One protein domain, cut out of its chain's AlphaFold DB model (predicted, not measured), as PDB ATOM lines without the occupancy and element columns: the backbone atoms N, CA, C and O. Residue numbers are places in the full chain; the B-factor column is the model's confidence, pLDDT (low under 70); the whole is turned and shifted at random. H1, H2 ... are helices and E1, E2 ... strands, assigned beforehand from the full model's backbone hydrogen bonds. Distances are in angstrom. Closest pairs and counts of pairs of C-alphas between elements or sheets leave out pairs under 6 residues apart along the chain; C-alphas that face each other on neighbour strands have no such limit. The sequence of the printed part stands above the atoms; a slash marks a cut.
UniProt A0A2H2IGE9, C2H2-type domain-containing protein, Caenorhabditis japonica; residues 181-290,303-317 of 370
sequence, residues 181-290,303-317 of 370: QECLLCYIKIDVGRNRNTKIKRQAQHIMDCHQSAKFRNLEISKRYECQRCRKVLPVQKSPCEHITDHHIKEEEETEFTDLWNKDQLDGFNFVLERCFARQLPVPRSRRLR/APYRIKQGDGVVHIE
ATOM      1  N   GLN A 181     -13.552  47.649   0.808       88.31
ATOM      2  CA  GLN A 181     -13.370  46.306   1.348       88.31
ATOM      3  C   GLN A 181     -14.556  45.426   0.946       88.31
ATOM      4  O   GLN A 181     -15.714  45.808   1.090       88.31
ATOM      5  N   GLU A 182     -14.248  44.231   0.459       92.62
ATOM      6  CA  GLU A 182     -15.227  43.208   0.107       92.62
ATOM      7  C   GLU A 182     -15.672  42.422   1.349       92.62
ATOM      8  O   GLU A 182     -14.862  42.133   2.237       92.62
ATOM      9  N   CYS A 183     -16.963  42.091   1.431       93.31
ATOM     10  CA  CYS A 183     -17.492  41.197   2.456       93.31
ATOM     11  C   CYS A 183     -17.344  39.728   2.034       93.31
ATOM     12  O   CYS A 183     -17.950  39.297   1.056       93.31
ATOM     13  N   LEU A 184     -16.644  38.928   2.837       92.25
ATOM     14  CA  LEU A 184     -16.367  37.509   2.565       92.25
ATOM     15  C   LEU A 184     -17.603  36.579   2.631       92.25
ATOM     16  O   LEU A 184     -17.479  35.390   2.354       92.25
ATOM     17  N   LEU A 185     -18.787  37.089   3.005       90.81
ATOM     18  CA  LEU A 185     -20.042  36.316   3.044       90.81
ATOM     19  C   LEU A 185     -21.007  36.597   1.882       90.81
ATOM     20  O   LEU A 185     -21.828  35.737   1.575       90.81
ATOM     21  N   CYS A 186     -20.959  37.780   1.263       92.50
ATOM     22  CA  CYS A 186     -21.867  38.161   0.166       92.50
ATOM     23  C   CYS A 186     -21.171  38.805  -1.041       92.50
ATOM     24  O   CYS A 186     -21.849  39.145  -2.004       92.50
ATOM     25  N   TYR A 187     -19.849  38.990  -0.994       92.00
ATOM     26  CA  TYR A 187     -19.022  39.576  -2.058       92.00
ATOM     27  C   TYR A 187     -19.394  41.023  -2.450       92.00
ATOM     28  O   TYR A 187     -18.875  41.580  -3.416       92.00
ATOM     29  N   ILE A 188     -20.247  41.680  -1.655       92.44
ATOM     30  CA  ILE A 188     -20.542  43.109  -1.782       92.44
ATOM     31  C   ILE A 188     -19.296  43.904  -1.375       92.44
ATOM     32  O   ILE A 188     -18.728  43.696  -0.297       92.44
ATOM     33  N   LYS A 189     -18.883  44.830  -2.244       92.19
ATOM     34  CA  LYS A 189     -17.806  45.792  -1.986       92.19
ATOM     35  C   LYS A 189     -18.374  47.024  -1.297       92.19
ATOM     36  O   LYS A 189     -19.341  47.613  -1.766       92.19
ATOM     37  N   ILE A 190     -17.753  47.405  -0.189       91.81
ATOM     38  CA  ILE A 190     -18.180  48.504   0.673       91.81
ATOM     39  C   ILE A 190     -17.028  49.500   0.726       91.81
ATOM     40  O   ILE A 190     -15.931  49.136   1.152       91.81
ATOM     41  N   ASP A 191     -17.253  50.755   0.343       90.62
ATOM     42  CA  ASP A 191     -16.317  51.823   0.699       90.62
ATOM     43  C   ASP A 191     -16.302  51.955   2.226       90.62
ATOM     44  O   ASP A 191     -17.294  52.337   2.843       90.62
ATOM     45  N   VAL A 192     -15.177  51.642   2.863       86.25
ATOM     46  CA  VAL A 192     -15.003  51.752   4.317       86.25
ATOM     47  C   VAL A 192     -14.170  52.971   4.726       86.25
ATOM     48  O   VAL A 192     -14.126  53.293   5.915       86.25
ATOM     49  N   GLY A 193     -13.556  53.664   3.765       84.69
ATOM     50  CA  GLY A 193     -12.664  54.798   3.989       84.69
ATOM     51  C   GLY A 193     -11.389  54.473   4.785       84.69
ATOM     52  O   GLY A 193     -11.169  53.366   5.292       84.69
ATOM     53  N   ARG A 194     -10.521  55.486   4.916       84.56
ATOM     54  CA  ARG A 194      -9.247  55.402   5.660       84.56
ATOM     55  C   ARG A 194      -9.422  55.447   7.185       84.56
ATOM     56  O   ARG A 194      -8.651  54.829   7.919       84.56
ATOM     57  N   ASN A 195     -10.418  56.181   7.684       87.06
ATOM     58  CA  ASN A 195     -10.618  56.414   9.118       87.06
ATOM     59  C   ASN A 195     -11.175  55.163   9.832       87.06
ATOM     60  O   ASN A 195     -12.176  54.587   9.407       87.06
ATOM     61  N   ARG A 196     -10.565  54.774  10.965       85.12
ATOM     62  CA  ARG A 196     -10.961  53.598  11.766       85.12
ATOM     63  C   ARG A 196     -12.444  53.606  12.149       85.12
ATOM     64  O   ARG A 196     -13.091  52.566  12.067       85.12
ATOM     65  N   ASN A 197     -12.970  54.751  12.569       87.00
ATOM     66  CA  ASN A 197     -14.321  54.869  13.108       87.00
ATOM     67  C   ASN A 197     -15.350  54.905  11.961       87.00
ATOM     68  O   ASN A 197     -16.389  54.254  12.058       87.00
ATOM     69  N   THR A 198     -15.020  55.524  10.820       88.75
ATOM     70  CA  THR A 198     -15.792  55.377   9.569       88.75
ATOM     71  C   THR A 198     -15.856  53.915   9.127       88.75
ATOM     72  O   THR A 198     -16.944  53.400   8.864       88.75
ATOM     73  N   LYS A 199     -14.712  53.218   9.142       90.69
ATOM     74  CA  LYS A 199     -14.608  51.799   8.790       90.69
ATOM     75  C   LYS A 199     -15.461  50.915   9.696       90.69
ATOM     76  O   LYS A 199     -16.247  50.126   9.184       90.69
ATOM     77  N   ILE A 200     -15.386  51.096  11.018       90.44
ATOM     78  CA  ILE A 200     -16.251  50.388  11.980       90.44
ATOM     79  C   ILE A 200     -17.729  50.664  11.684       90.44
ATOM     80  O   ILE A 200     -18.497  49.713  11.562       90.44
ATOM     81  N   LYS A 201     -18.128  51.936  11.515       92.50
ATOM     82  CA  LYS A 201     -19.526  52.308  11.240       92.50
ATOM     83  C   LYS A 201     -20.053  51.611   9.986       92.50
ATOM     84  O   LYS A 201     -21.108  50.992  10.038       92.50
ATOM     85  N   ARG A 202     -19.328  51.697   8.865       92.81
ATOM     86  CA  ARG A 202     -19.786  51.157   7.575       92.81
ATOM     87  C   ARG A 202     -19.732  49.626   7.513       92.81
ATOM     88  O   ARG A 202     -20.649  49.023   6.967       92.81
ATOM     89  N   GLN A 203     -18.737  48.986   8.139       92.31
ATOM     90  CA  GLN A 203     -18.713  47.522   8.296       92.31
ATOM     91  C   GLN A 203     -19.868  47.020   9.175       92.31
ATOM     92  O   GLN A 203     -20.460  45.988   8.869       92.31
ATOM     93  N   ALA A 204     -20.215  47.755  10.237       91.69
ATOM     94  CA  ALA A 204     -21.334  47.405  11.103       91.69
ATOM     95  C   ALA A 204     -22.698  47.624  10.424       91.69
ATOM     96  O   ALA A 204     -23.571  46.767  10.533       91.69
ATOM     97  N   GLN A 205     -22.853  48.728   9.684       93.06
ATOM     98  CA  GLN A 205     -24.045  49.036   8.887       93.06
ATOM     99  C   GLN A 205     -24.331  47.919   7.872       93.06
ATOM    100  O   GLN A 205     -25.403  47.325   7.901       93.06
ATOM    101  N   HIS A 206     -23.322  47.526   7.082       93.56
ATOM    102  CA  HIS A 206     -23.430  46.421   6.121       93.56
ATOM    103  C   HIS A 206     -23.939  45.109   6.741       93.56
ATOM    104  O   HIS A 206     -24.688  44.374   6.104       93.56
ATOM    105  N   ILE A 207     -23.551  44.791   7.979       92.69
ATOM    106  CA  ILE A 207     -24.002  43.563   8.653       92.69
ATOM    107  C   ILE A 207     -25.470  43.651   9.063       92.69
ATOM    108  O   ILE A 207     -26.198  42.672   8.902       92.69
ATOM    109  N   MET A 208     -25.912  44.815   9.542       90.75
ATOM    110  CA  MET A 208     -27.322  45.053   9.852       90.75
ATOM    111  C   MET A 208     -28.201  44.978   8.600       90.75
ATOM    112  O   MET A 208     -29.282  44.394   8.656       90.75
ATOM    113  N   ASP A 209     -27.723  45.511   7.476       90.31
ATOM    114  CA  ASP A 209     -28.498  45.590   6.236       90.31
ATOM    115  C   ASP A 209     -28.508  44.254   5.473       90.31
ATOM    116  O   ASP A 209     -29.572  43.746   5.116       90.31
ATOM    117  N   CYS A 210     -27.329  43.653   5.261       90.50
ATOM    118  CA  CYS A 210     -27.124  42.512   4.358       90.50
ATOM    119  C   CYS A 210     -27.027  41.147   5.061       90.50
ATOM    120  O   CYS A 210     -27.135  40.110   4.405       90.50
ATOM    121  N   HIS A 211     -26.788  41.111   6.377       89.25
ATOM    122  CA  HIS A 211     -26.558  39.876   7.143       89.25
ATOM    123  C   HIS A 211     -27.497  39.760   8.349       89.25
ATOM    124  O   HIS A 211     -27.095  39.371   9.448       89.25
ATOM    125  N   GLN A 212     -28.772  40.081   8.121       80.38
ATOM    126  CA  GLN A 212     -29.826  40.021   9.129       80.38
ATOM    127  C   GLN A 212     -29.898  38.649   9.813       80.38
ATOM    128  O   GLN A 212     -29.886  37.593   9.182       80.38
ATOM    129  N   SER A 213     -30.015  38.684  11.138       82.75
ATOM    130  CA  SER A 213     -30.149  37.520  12.007       82.75
ATOM    131  C   SER A 213     -31.246  37.791  13.027       82.75
ATOM    132  O   SER A 213     -31.430  38.933  13.448       82.75
ATOM    133  N   ALA A 214     -31.923  36.747  13.511       80.94
ATOM    134  CA  ALA A 214     -32.843  36.875  14.644       80.94
ATOM    135  C   ALA A 214     -32.148  37.480  15.884       80.94
ATOM    136  O   ALA A 214     -32.777  38.218  16.638       80.94
ATOM    137  N   LYS A 215     -30.832  37.248  16.040       81.25
ATOM    138  CA  LYS A 215     -30.000  37.878  17.079       81.25
ATOM    139  C   LYS A 215     -29.787  39.386  16.883       81.25
ATOM    140  O   LYS A 215     -29.385  40.039  17.832       81.25
ATOM    141  N   PHE A 216     -30.043  39.954  15.704       83.44
ATOM    142  CA  PHE A 216     -29.860  41.390  15.426       83.44
ATOM    143  C   PHE A 216     -31.168  42.188  15.488       83.44
ATOM    144  O   PHE A 216     -31.181  43.394  15.251       83.44
ATOM    145  N   ARG A 217     -32.279  41.534  15.846       78.56
ATOM    146  CA  ARG A 217     -33.567  42.197  16.050       78.56
ATOM    147  C   ARG A 217     -33.439  43.279  17.129       78.56
ATOM    148  O   ARG A 217     -32.956  43.009  18.226       78.56
ATOM    149  N   ASN A 218     -33.900  44.484  16.797       82.44
ATOM    150  CA  ASN A 218     -33.831  45.696  17.623       82.44
ATOM    151  C   ASN A 218     -32.402  46.201  17.935       82.44
ATOM    152  O   ASN A 218     -32.255  47.057  18.805       82.44
ATOM    153  N   LEU A 219     -31.356  45.714  17.249       87.50
ATOM    154  CA  LEU A 219     -30.027  46.324  17.340       87.50
ATOM    155  C   LEU A 219     -29.933  47.586  16.480       87.50
ATOM    156  O   LEU A 219     -30.421  47.640  15.356       87.50
ATOM    157  N   GLU A 220     -29.229  48.582  17.008       91.00
ATOM    158  CA  GLU A 220     -28.977  49.865  16.359       91.00
ATOM    159  C   GLU A 220     -27.487  50.205  16.463       91.00
ATOM    160  O   GLU A 220     -26.953  50.332  17.567       91.00
ATOM    161  N   ILE A 221     -26.794  50.427  15.337       91.00
ATOM    162  CA  ILE A 221     -25.379  50.852  15.384       91.00
ATOM    163  C   ILE A 221     -25.206  52.279  15.937       91.00
ATOM    164  O   ILE A 221     -24.117  52.653  16.369       91.00
ATOM    165  N   SER A 222     -26.292  53.056  15.961       91.62
ATOM    166  CA  SER A 222     -26.453  54.339  16.654       91.62
ATOM    167  C   SER A 222     -26.405  54.217  18.181       91.62
ATOM    168  O   SER A 222     -26.075  55.198  18.845       91.62
ATOM    169  N   LYS A 223     -26.724  53.042  18.741       91.94
ATOM    170  CA  LYS A 223     -26.964  52.840  20.176       91.94
ATOM    171  C   LYS A 223     -26.191  51.630  20.698       91.94
ATOM    172  O   LYS A 223     -26.711  50.519  20.696       91.94
ATOM    173  N   ARG A 224     -24.949  51.840  21.147       90.38
ATOM    174  CA  ARG A 224     -24.108  50.792  21.749       90.38
ATOM    175  C   ARG A 224     -23.920  50.960  23.252       90.38
ATOM    176  O   ARG A 224     -24.169  50.012  23.980       90.38
ATOM    177  N   TYR A 225     -23.498  52.137  23.709       91.06
ATOM    178  CA  TYR A 225     -23.279  52.409  25.134       91.06
ATOM    179  C   TYR A 225     -24.095  53.622  25.576       91.06
ATOM    180  O   TYR A 225     -24.125  54.611  24.856       91.06
ATOM    181  N   GLU A 226     -24.701  53.600  26.756       92.88
ATOM    182  CA  GLU A 226     -25.217  54.802  27.424       92.88
ATOM    183  C   GLU A 226     -24.234  55.225  28.519       92.88
ATOM    184  O   GLU A 226     -23.890  54.412  29.371       92.88
ATOM    185  N   CYS A 227     -23.787  56.483  28.521       91.19
ATOM    186  CA  CYS A 227     -23.069  57.041  29.667       91.19
ATOM    187  C   CYS A 227     -24.061  57.356  30.797       91.19
ATOM    188  O   CYS A 227     -24.911  58.232  30.632       91.19
ATOM    189  N   GLN A 228     -23.929  56.720  31.965       90.50
ATOM    190  CA  GLN A 228     -24.830  56.973  33.096       90.50
ATOM    191  C   GLN A 228     -24.661  58.390  33.678       90.50
ATOM    192  O   GLN A 228     -25.644  58.973  34.136       90.50
ATOM    193  N   ARG A 229     -23.453  58.977  33.596       85.81
ATOM    194  CA  ARG A 229     -23.144  60.321  34.129       85.81
ATOM    195  C   ARG A 229     -23.758  61.472  33.316       85.81
ATOM    196  O   ARG A 229     -24.081  62.503  33.894       85.81
ATOM    197  N   CYS A 230     -23.946  61.331  31.998       88.50
ATOM    198  CA  CYS A 230     -24.540  62.397  31.164       88.50
ATOM    199  C   CYS A 230     -25.676  61.967  30.222       88.50
ATOM    200  O   CYS A 230     -26.095  62.763  29.382       88.50
ATOM    201  N   ARG A 231     -26.166  60.723  30.324       91.38
ATOM    202  CA  ARG A 231     -27.293  60.147  29.554       91.38
ATOM    203  C   ARG A 231     -27.153  60.174  28.026       91.38
ATOM    204  O   ARG A 231     -28.075  59.816  27.298       91.38
ATOM    205  N   LYS A 232     -25.982  60.548  27.515       92.88
ATOM    206  CA  LYS A 232     -25.648  60.480  26.093       92.88
ATOM    207  C   LYS A 232     -25.442  59.025  25.676       92.88
ATOM    208  O   LYS A 232     -24.655  58.302  26.289       92.88
ATOM    209  N   VAL A 233     -26.079  58.641  24.574       93.56
ATOM    210  CA  VAL A 233     -25.858  57.351  23.916       93.56
ATOM    211  C   VAL A 233     -24.735  57.462  22.878       93.56
ATOM    212  O   VAL A 233     -24.659  58.424  22.112       93.56
ATOM    213  N   LEU A 234     -23.839  56.479  22.877       91.56
ATOM    214  CA  LEU A 234     -22.685  56.348  22.000       91.56
ATOM    215  C   LEU A 234     -22.996  55.328  20.890       91.56
ATOM    216  O   LEU A 234     -23.432  54.215  21.203       91.56
ATOM    217  N   PRO A 235     -22.702  55.641  19.618       92.44
ATOM    218  CA  PRO A 235     -22.763  54.673  18.530       92.44
ATOM    219  C   PRO A 235     -21.552  53.727  18.547       92.44
ATOM    220  O   PRO A 235     -20.511  54.049  19.118       92.44
ATOM    221  N   VAL A 236     -21.652  52.592  17.848       89.19
ATOM    222  CA  VAL A 236     -20.632  51.517  17.799       89.19
ATOM    223  C   VAL A 236     -19.225  52.027  17.435       89.19
ATOM    224  O   VAL A 236     -18.229  51.457  17.878       89.19
ATOM    225  N   GLN A 237     -19.115  53.111  16.659       88.75
ATOM    226  CA  GLN A 237     -17.833  53.709  16.276       88.75
ATOM    227  C   GLN A 237     -17.245  54.764  17.238       88.75
ATOM    228  O   GLN A 237     -16.172  55.279  16.931       88.75
ATOM    229  N   LYS A 238     -17.898  55.119  18.357       88.31
ATOM    230  CA  LYS A 238     -17.321  56.012  19.387       88.31
ATOM    231  C   LYS A 238     -17.064  55.220  20.666       88.31
ATOM    232  O   LYS A 238     -17.993  54.673  21.254       88.31
ATOM    233  N   SER A 239     -15.811  55.160  21.114       83.94
ATOM    234  CA  SER A 239     -15.471  54.408  22.328       83.94
ATOM    235  C   SER A 239     -15.826  55.169  23.619       83.94
ATOM    236  O   SER A 239     -15.778  56.404  23.630       83.94
ATOM    237  N   PRO A 240     -16.102  54.463  24.736       84.62
ATOM    238  CA  PRO A 240     -16.286  55.083  26.051       84.62
ATOM    239  C   PRO A 240     -15.126  56.002  26.467       84.62
ATOM    240  O   PRO A 240     -15.360  57.104  26.944       84.62
ATOM    241  N   CYS A 241     -13.870  55.622  26.200       78.19
ATOM    242  CA  CYS A 241     -12.711  56.477  26.490       78.19
ATOM    243  C   CYS A 241     -12.692  57.788  25.690       78.19
ATOM    244  O   CYS A 241     -12.308  58.822  26.228       78.19
ATOM    245  N   GLU A 242     -13.075  57.764  24.410       80.88
ATOM    246  CA  GLU A 242     -13.190  58.991  23.604       80.88
ATOM    247  C   GLU A 242     -14.316  59.870  24.151       80.88
ATOM    248  O   GLU A 242     -14.131  61.063  24.337       80.88
ATOM    249  N   HIS A 243     -15.445  59.272  24.530       85.81
ATOM    250  CA  HIS A 243     -16.529  59.989  25.195       85.81
ATOM    251  C   HIS A 243     -16.114  60.657  26.513       85.81
ATOM    252  O   HIS A 243     -16.458  61.818  26.714       85.81
ATOM    253  N   ILE A 244     -15.367  59.957  27.377       80.38
ATOM    254  CA  ILE A 244     -14.786  60.543  28.595       80.38
ATOM    255  C   ILE A 244     -13.903  61.737  28.209       80.38
ATOM    256  O   ILE A 244     -14.140  62.832  28.697       80.38
ATOM    257  N   THR A 245     -12.964  61.550  27.269       76.94
ATOM    258  CA  THR A 245     -12.051  62.619  26.804       76.94
ATOM    259  C   THR A 245     -12.804  63.878  26.354       76.94
ATOM    260  O   THR A 245     -12.381  64.987  26.659       76.94
ATOM    261  N   ASP A 246     -13.915  63.704  25.634       80.56
ATOM    262  CA  ASP A 246     -14.649  64.804  25.002       80.56
ATOM    263  C   ASP A 246     -15.646  65.512  25.942       80.56
ATOM    264  O   ASP A 246     -16.104  66.614  25.628       80.56
ATOM    265  N   HIS A 247     -16.104  64.852  27.016       79.56
ATOM    266  CA  HIS A 247     -17.306  65.267  27.765       79.56
ATOM    267  C   HIS A 247     -17.222  65.140  29.294       79.56
ATOM    268  O   HIS A 247     -18.134  65.613  29.976       79.56
ATOM    269  N   HIS A 248     -16.177  64.520  29.842       76.88
ATOM    270  CA  HIS A 248     -15.955  64.414  31.282       76.88
ATOM    271  C   HIS A 248     -14.588  65.006  31.618       76.88
ATOM    272  O   HIS A 248     -13.545  64.500  31.207       76.88
ATOM    273  N   ILE A 249     -14.617  66.129  32.339       64.19
ATOM    274  CA  ILE A 249     -13.417  66.786  32.864       64.19
ATOM    275  C   ILE A 249     -12.746  65.839  33.878       64.19
ATOM    276  O   ILE A 249     -13.367  64.890  34.354       64.19
ATOM    277  N   LYS A 250     -11.453  66.063  34.140       62.44
ATOM    278  CA  LYS A 250     -10.531  65.199  34.902       62.44
ATOM    279  C   LYS A 250     -10.859  65.110  36.404       62.44
ATOM    280  O   LYS A 250     -10.049  65.499  37.238       62.44
ATOM    281  N   GLU A 251     -12.041  64.619  36.732       53.25
ATOM    282  CA  GLU A 251     -12.444  64.234  38.081       53.25
ATOM    283  C   GLU A 251     -12.138  62.748  38.305       53.25
ATOM    284  O   GLU A 251     -12.107  61.956  37.362       53.25
ATOM    285  N   GLU A 252     -11.898  62.369  39.558       55.31
ATOM    286  CA  GLU A 252     -11.485  61.008  39.938       55.31
ATOM    287  C   GLU A 252     -12.657  60.005  39.947       55.31
ATOM    288  O   GLU A 252     -12.447  58.800  40.083       55.31
ATOM    289  N   GLU A 253     -13.891  60.487  39.767       63.81
ATOM    290  CA  GLU A 253     -15.097  59.662  39.723       63.81
ATOM    291  C   GLU A 253     -15.096  58.673  38.551       63.81
ATOM    292  O   GLU A 253     -15.086  59.039  37.370       63.81
ATOM    293  N   GLU A 254     -15.206  57.387  38.882       74.75
ATOM    294  CA  GLU A 254     -15.355  56.333  37.891       74.75
ATOM    295  C   GLU A 254     -16.642  56.514  37.068       74.75
ATOM    296  O   GLU A 254     -17.759  56.444  37.584       74.75
ATOM    297  N   THR A 255     -16.503  56.686  35.752       80.81
ATOM    298  CA  THR A 255     -17.668  56.842  34.870       80.81
ATOM    299  C   THR A 255     -18.281  55.479  34.548       80.81
ATOM    300  O   THR A 255     -17.619  54.608  33.986       80.81
ATOM    301  N   GLU A 256     -19.568  55.282  34.827       86.94
ATOM    302  CA  GLU A 256     -20.278  54.066  34.417       86.94
ATOM    303  C   GLU A 256     -20.921  54.207  33.027       86.94
ATOM    304  O   GLU A 256     -21.579  55.203  32.710       86.94
ATOM    305  N   PHE A 257     -20.782  53.159  32.215       89.81
ATOM    306  CA  PHE A 257     -21.502  52.962  30.964       89.81
ATOM    307  C   PHE A 257     -22.399  51.722  31.046       89.81
ATOM    308  O   PHE A 257     -22.023  50.698  31.615       89.81
ATOM    309  N   THR A 258     -23.564  51.772  30.410       89.75
ATOM    310  CA  THR A 258     -24.415  50.596  30.186       89.75
ATOM    311  C   THR A 258     -24.274  50.151  28.743       89.75
ATOM    312  O   THR A 258     -24.418  50.960  27.829       89.75
ATOM    313  N   ASP A 259     -23.982  48.874  28.525       89.94
ATOM    314  CA  ASP A 259     -23.991  48.260  27.204       89.94
ATOM    315  C   ASP A 259     -25.437  47.955  26.803       89.94
ATOM    316  O   ASP A 259     -26.126  47.163  27.444       89.94
ATOM    317  N   LEU A 260     -25.912  48.623  25.753       90.44
ATOM    318  CA  LEU A 260     -27.287  48.512  25.263       90.44
ATOM    319  C   LEU A 260     -27.499  47.249  24.417       90.44
ATOM    320  O   LEU A 260     -28.628  46.946  24.037       90.44
ATOM    321  N   TRP A 261     -26.423  46.525  24.096       89.19
ATOM    322  CA  TRP A 261     -26.479  45.230  23.424       89.19
ATOM    323  C   TRP A 261     -26.169  44.143  24.450       89.19
ATOM    324  O   TRP A 261     -25.119  44.167  25.098       89.19
ATOM    325  N   ASN A 262     -27.052  43.155  24.574       86.50
ATOM    326  CA  ASN A 262     -26.817  42.018  25.455       86.50
ATOM    327  C   ASN A 262     -25.674  41.120  24.935       86.50
ATOM    328  O   ASN A 262     -25.191  41.259  23.804       86.50
ATOM    329  N   LYS A 263     -25.225  40.180  25.770       83.56
ATOM    330  CA  LYS A 263     -24.094  39.307  25.437       83.56
ATOM    331  C   LYS A 263     -24.345  38.464  24.181       83.56
ATOM    332  O   LYS A 263     -23.500  38.430  23.294       83.56
ATOM    333  N   ASP A 264     -25.525  37.856  24.051       85.62
ATOM    334  CA  ASP A 264     -25.888  37.041  22.885       85.62
ATOM    335  C   ASP A 264     -25.915  37.824  21.568       85.62
ATOM    336  O   ASP A 264     -25.568  37.266  20.519       85.62
ATOM    337  N   GLN A 265     -26.330  39.092  21.633       88.00
ATOM    338  CA  GLN A 265     -26.303  40.063  20.542       88.00
ATOM    339  C   GLN A 265     -24.860  40.419  20.161       88.00
ATOM    340  O   GLN A 265     -24.503  40.329  18.988       88.00
ATOM    341  N   LEU A 266     -24.013  40.769  21.140       86.88
ATOM    342  CA  LEU A 266     -22.591  41.068  20.932       86.88
ATOM    343  C   LEU A 266     -21.833  39.878  20.329       86.88
ATOM    344  O   LEU A 266     -21.150  40.047  19.318       86.88
ATOM    345  N   ASP A 267     -21.963  38.691  20.917       86.44
ATOM    346  CA  ASP A 267     -21.231  37.491  20.500       86.44
ATOM    347  C   ASP A 267     -21.696  37.026  19.109       86.44
ATOM    348  O   ASP A 267     -20.877  36.727  18.237       86.44
ATOM    349  N   GLY A 268     -23.010  37.068  18.847       88.62
ATOM    350  CA  GLY A 268     -23.567  36.808  17.518       88.62
ATOM    351  C   GLY A 268     -23.104  37.818  16.461       88.62
ATOM    352  O   GLY A 268     -22.845  37.436  15.320       88.62
ATOM    353  N   PHE A 269     -22.965  39.095  16.828       90.75
ATOM    354  CA  PHE A 269     -22.524  40.144  15.909       90.75
ATOM    355  C   PHE A 269     -21.027  40.053  15.615       90.75
ATOM    356  O   PHE A 269     -20.630  40.134  14.455       90.75
ATOM    357  N   ASN A 270     -20.198  39.826  16.638       89.00
ATOM    358  CA  ASN A 270     -18.764  39.597  16.469       89.00
ATOM    359  C   ASN A 270     -18.494  38.381  15.576       89.00
ATOM    360  O   ASN A 270     -17.657  38.478  14.686       89.00
ATOM    361  N   PHE A 271     -19.238  37.282  15.740       90.19
ATOM    362  CA  PHE A 271     -19.122  36.107  14.870       90.19
ATOM    363  C   PHE A 271     -19.399  36.433  13.391       90.19
ATOM    364  O   PHE A 271     -18.659  35.993  12.509       90.19
ATOM    365  N   VAL A 272     -20.433  37.229  13.097       91.25
ATOM    366  CA  VAL A 272     -20.728  37.646  11.715       91.25
ATOM    367  C   VAL A 272     -19.688  38.645  11.202       91.25
ATOM    368  O   VAL A 272     -19.179  38.458  10.104       91.25
ATOM    369  N   LEU A 273     -19.287  39.642  11.997       91.06
ATOM    370  CA  LEU A 273     -18.243  40.618  11.649       91.06
ATOM    371  C   LEU A 273     -16.891  39.950  11.349       91.06
ATOM    372  O   LEU A 273     -16.206  40.329  10.394       91.06
ATOM    373  N   GLU A 274     -16.550  38.907  12.105       90.69
ATOM    374  CA  GLU A 274     -15.340  38.117  11.906       90.69
ATOM    375  C   GLU A 274     -15.417  37.320  10.605       90.69
ATOM    376  O   GLU A 274     -14.487  37.368   9.800       90.69
ATOM    377  N   ARG A 275     -16.563  36.690  10.323       91.69
ATOM    378  CA  ARG A 275     -16.795  35.998   9.049       91.69
ATOM    379  C   ARG A 275     -16.911  36.930   7.839       91.69
ATOM    380  O   ARG A 275     -16.576  36.498   6.743       91.69
ATOM    381  N   CYS A 276     -17.353  38.174   8.006       91.62
ATOM    382  CA  CYS A 276     -17.436  39.163   6.929       91.62
ATOM    383  C   CYS A 276     -16.075  39.784   6.589       91.62
ATOM    384  O   CYS A 276     -15.786  40.003   5.414       91.62
ATOM    385  N   PHE A 277     -15.257  40.110   7.599       90.62
ATOM    386  CA  PHE A 277     -14.104  41.011   7.434       90.62
ATOM    387  C   PHE A 277     -12.833  40.614   8.206       90.62
ATOM    388  O   PHE A 277     -11.907  41.429   8.270       90.62
ATOM    389  N   ALA A 278     -12.785  39.418   8.806       86.56
ATOM    390  CA  ALA A 278     -11.705  38.942   9.680       86.56
ATOM    391  C   ALA A 278     -11.405  39.897  10.859       86.56
ATOM    392  O   ALA A 278     -10.249  40.184  11.183       86.56
ATOM    393  N   ARG A 279     -12.460  40.465  11.465       81.88
ATOM    394  CA  ARG A 279     -12.386  41.455  12.553       81.88
ATOM    395  C   ARG A 279     -13.508  41.274  13.570       81.88
ATOM    396  O   ARG A 279     -14.616  40.920  13.207       81.88
ATOM    397  N   GLN A 280     -13.238  41.640  14.817       81.06
ATOM    398  CA  GLN A 280     -14.248  41.819  15.865       81.06
ATOM    399  C   GLN A 280     -14.431  43.317  16.164       81.06
ATOM    400  O   GLN A 280     -13.608  44.145  15.746       81.06
ATOM    401  N   LEU A 281     -15.498  43.688  16.880       81.56
ATOM    402  CA  LEU A 281     -15.672  45.064  17.350       81.56
ATOM    403  C   LEU A 281     -14.526  45.454  18.302       81.56
ATOM    404  O   LEU A 281     -13.952  44.590  18.971       81.56
ATOM    405  N   PRO A 282     -14.162  46.749  18.399       73.25
ATOM    406  CA  PRO A 282     -13.166  47.189  19.365       73.25
ATOM    407  C   PRO A 282     -13.593  46.849  20.795       73.25
ATOM    408  O   PRO A 282     -14.477  47.499  21.346       73.25
ATOM    409  N   VAL A 283     -12.919  45.879  21.416       68.88
ATOM    410  CA  VAL A 283     -13.033  45.648  22.861       68.88
ATOM    411  C   VAL A 283     -12.701  46.966  23.577       68.88
ATOM    412  O   VAL A 283     -11.620  47.517  23.319       68.88
ATOM    413  N   PRO A 284     -13.582  47.491  24.447       66.12
ATOM    414  CA  PRO A 284     -13.281  48.667  25.251       66.12
ATOM    415  C   PRO A 284     -12.030  48.426  26.108       66.12
ATOM    416  O   PRO A 284     -11.863  47.369  26.710       66.12
ATOM    417  N   ARG A 285     -11.105  49.388  26.111       62.38
ATOM    418  CA  ARG A 285      -9.814  49.321  26.813       62.38
ATOM    419  C   ARG A 285      -9.439  50.719  27.279       62.38
ATOM    420  O   ARG A 285      -9.601  51.664  26.509       62.38
ATOM    421  N   SER A 286      -8.852  50.845  28.468       56.66
ATOM    422  CA  SER A 286      -8.459  52.149  29.009       56.66
ATOM    423  C   SER A 286      -7.400  52.850  28.132       56.66
ATOM    424  O   SER A 286      -6.244  52.422  28.031       56.66
ATOM    425  N   ARG A 287      -7.778  53.956  27.480       52.97
ATOM    426  CA  ARG A 287      -6.894  54.812  26.660       52.97
ATOM    427  C   ARG A 287      -6.120  55.786  27.557       52.97
ATOM    428  O   ARG A 287      -6.629  56.202  28.588       52.97
ATOM    429  N   ARG A 288      -4.894  56.173  27.178       52.25
ATOM    430  CA  ARG A 288      -4.210  57.322  27.810       52.25
ATOM    431  C   ARG A 288      -4.885  58.616  27.329       52.25
ATOM    432  O   ARG A 288      -4.843  58.897  26.132       52.25
ATOM    433  N   LEU A 289      -5.524  59.350  28.239       51.03
ATOM    434  CA  LEU A 289      -6.224  60.616  27.978       51.03
ATOM    435  C   LEU A 289      -5.184  61.747  27.961       51.03
ATOM    436  O   LEU A 289      -4.608  62.011  29.005       51.03
ATOM    437  N   ARG A 290      -4.860  62.398  26.834       45.38
ATOM    438  CA  ARG A 290      -3.854  63.486  26.877       45.38
ATOM    439  C   ARG A 290      -4.360  64.633  27.763       45.38
ATOM    440  O   ARG A 290      -5.439  65.157  27.516       45.38
ATOM    441  N   ALA A 303      -9.181  58.139  33.627       56.44
ATOM    442  CA  ALA A 303     -10.371  57.859  34.425       56.44
ATOM    443  C   ALA A 303     -10.715  56.357  34.304       56.44
ATOM    444  O   ALA A 303     -10.797  55.857  33.167       56.44
ATOM    445  N   PRO A 304     -10.876  55.618  35.418       68.44
ATOM    446  CA  PRO A 304     -11.444  54.278  35.379       68.44
ATOM    447  C   PRO A 304     -12.886  54.345  34.874       68.44
ATOM    448  O   PRO A 304     -13.543  55.390  34.938       68.44
ATOM    449  N   TYR A 305     -13.379  53.233  34.331       76.75
ATOM    450  CA  TYR A 305     -14.775  53.139  33.916       76.75
ATOM    451  C   TYR A 305     -15.305  51.705  33.970       76.75
ATOM    452  O   TYR A 305     -14.602  50.740  33.654       76.75
ATOM    453  N   ARG A 306     -16.587  51.575  34.318       80.31
ATOM    454  CA  ARG A 306     -17.343  50.315  34.315       80.31
ATOM    455  C   ARG A 306     -18.219  50.225  33.073       80.31
ATOM    456  O   ARG A 306     -18.756  51.229  32.609       80.31
ATOM    457  N   ILE A 307     -18.403  49.010  32.565       83.81
ATOM    458  CA  ILE A 307     -19.443  48.672  31.593       83.81
ATOM    459  C   ILE A 307     -20.371  47.627  32.216       83.81
ATOM    460  O   ILE A 307     -19.951  46.497  32.457       83.81
ATOM    461  N   LYS A 308     -21.640  47.975  32.441       81.69
ATOM    462  CA  LYS A 308     -22.686  46.994  32.776       81.69
ATOM    463  C   LYS A 308     -23.166  46.292  31.506       81.69
ATOM    464  O   LYS A 308     -23.549  46.962  30.550       81.69
ATOM    465  N   GLN A 309     -23.152  44.963  31.496       79.50
ATOM    466  CA  GLN A 309     -23.598  44.095  30.403       79.50
ATOM    467  C   GLN A 309     -24.689  43.153  30.931       79.50
ATOM    468  O   GLN A 309     -24.413  42.022  31.336       79.50
ATOM    469  N   GLY A 310     -25.932  43.642  30.973       70.19
ATOM    470  CA  GLY A 310     -26.991  43.005  31.763       70.19
ATOM    471  C   GLY A 310     -26.621  43.018  33.249       70.19
ATOM    472  O   GLY A 310     -26.167  44.043  33.758       70.19
ATOM    473  N   ASP A 311     -26.754  41.871  33.914       58.19
ATOM    474  CA  ASP A 311     -26.411  41.701  35.336       58.19
ATOM    475  C   ASP A 311     -24.891  41.659  35.602       58.19
ATOM    476  O   ASP A 311     -24.446  41.770  36.744       58.19
ATOM    477  N   GLY A 312     -24.069  41.493  34.558       59.69
ATOM    478  CA  GLY A 312     -22.610  41.459  34.668       59.69
ATOM    479  C   GLY A 312     -21.985  42.855  34.660       59.69
ATOM    480  O   GLY A 312     -22.367  43.709  33.862       59.69
ATOM    481  N   VAL A 313     -20.963  43.082  35.489       61.69
ATOM    482  CA  VAL A 313     -20.196  44.339  35.507       61.69
ATOM    483  C   VAL A 313     -18.762  44.087  35.049       61.69
ATOM    484  O   VAL A 313     -17.989  43.423  35.734       61.69
ATOM    485  N   VAL A 314     -18.389  44.648  33.900       67.00
ATOM    486  CA  VAL A 314     -17.015  44.652  33.389       67.00
ATOM    487  C   VAL A 314     -16.352  45.961  33.817       67.00
ATOM    488  O   VAL A 314     -16.512  46.993  33.165       67.00
ATOM    489  N   HIS A 315     -15.628  45.940  34.935       62.62
ATOM    490  CA  HIS A 315     -14.750  47.045  35.327       62.62
ATOM    491  C   HIS A 315     -13.518  47.078  34.407       62.62
ATOM    492  O   HIS A 315     -12.935  46.035  34.106       62.62
ATOM    493  N   ILE A 316     -13.147  48.262  33.909       67.69
ATOM    494  CA  ILE A 316     -12.042  48.437  32.959       67.69
ATOM    495  C   ILE A 316     -10.965  49.295  33.610       67.69
ATOM    496  O   ILE A 316     -10.873  50.508  33.403       67.69
ATOM    497  N   GLU A 317     -10.125  48.602  34.375       58.19
ATOM    498  CA  GLU A 317      -8.992  49.172  35.090       58.19
ATOM    499  C   GLU A 317      -8.068  50.011  34.205       58.19
ATOM    500  O   GLU A 317      -7.837  49.810  32.994       58.19
TER     501      GLU A 317
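Overview. This is residues 181 to 290 and 303 to 317 of the 370 residues of the protein "C2H2-type domain-containing protein" of Caenorhabditis japonica (UniProt A0A2H2IGE9). Two lobes stand end to end: in one, helices H1 and H3 pack nearly at right angles, with E1 beside H1; in the other, a small twisted sheet of E2, E3, E4 and E5 has H2 over one face. The printed part has 125 residues, with three named helices and five named strands in the order E1 H1 E2 H2 E3 H3 E4 E5. The sheet is mixed, E2, E3, E4, E5, and the class is mixed, with under half of the residues in named elements. It is compact, with a radius of gyration of the C-alphas of 15.2 A and spans of 48 by 33 by 22 A.

Arrangement. E1, residues 189 to 191, pairs with no named strand; residues 181 to 182 pair antiparallel with its residues 189 to 190. H1, residues 196 to 210, touches H3, residues 263 to 277, about perpendicular at 80 degrees; C-alphas 207 and 273 are closest, 7.1 A apart. E2, residues 225 to 227, is antiparallel to E3, residues 255 to 259, with N 226 and O 258 2.9 A apart. E3 is parallel to E4, residues 305 to 309, with N 257 and O 306 2.8 A apart. E4 and E5, residues 312 to 316, form an antiparallel hairpin, with N 307 and O 314 2.8 A apart. H2, residues 240 to 247, is on the sheet at a height of 9.2 A; C-alphas 240 and 257 are 7.5 A apart, its closest to E3. In H1, H2 and H3 every O i to N i+4 pair is within hydrogen-bond range.

Along the chain. H1 is 21.0 A long, H3 20.7 A, E3 and E4 13.1 A each. E1 begins at C-alpha 189 (-17.806, 45.792, -1.986); E5 ends at C-alpha 316 (-12.042, 48.437, 32.959).

Size, cuts and confidence. C-alphas 187 and 252, the farthest apart, are 47.7 A apart. Residues 291 to 302 are not printed; C-alphas 290 and 303 are 11.5 A apart across the cut. The links H1 to E2 and E2 to H2 are long. The pLDDT is under 70 at residues 249 to 253, 283 to 290, 303 to 304 and 311 to 317.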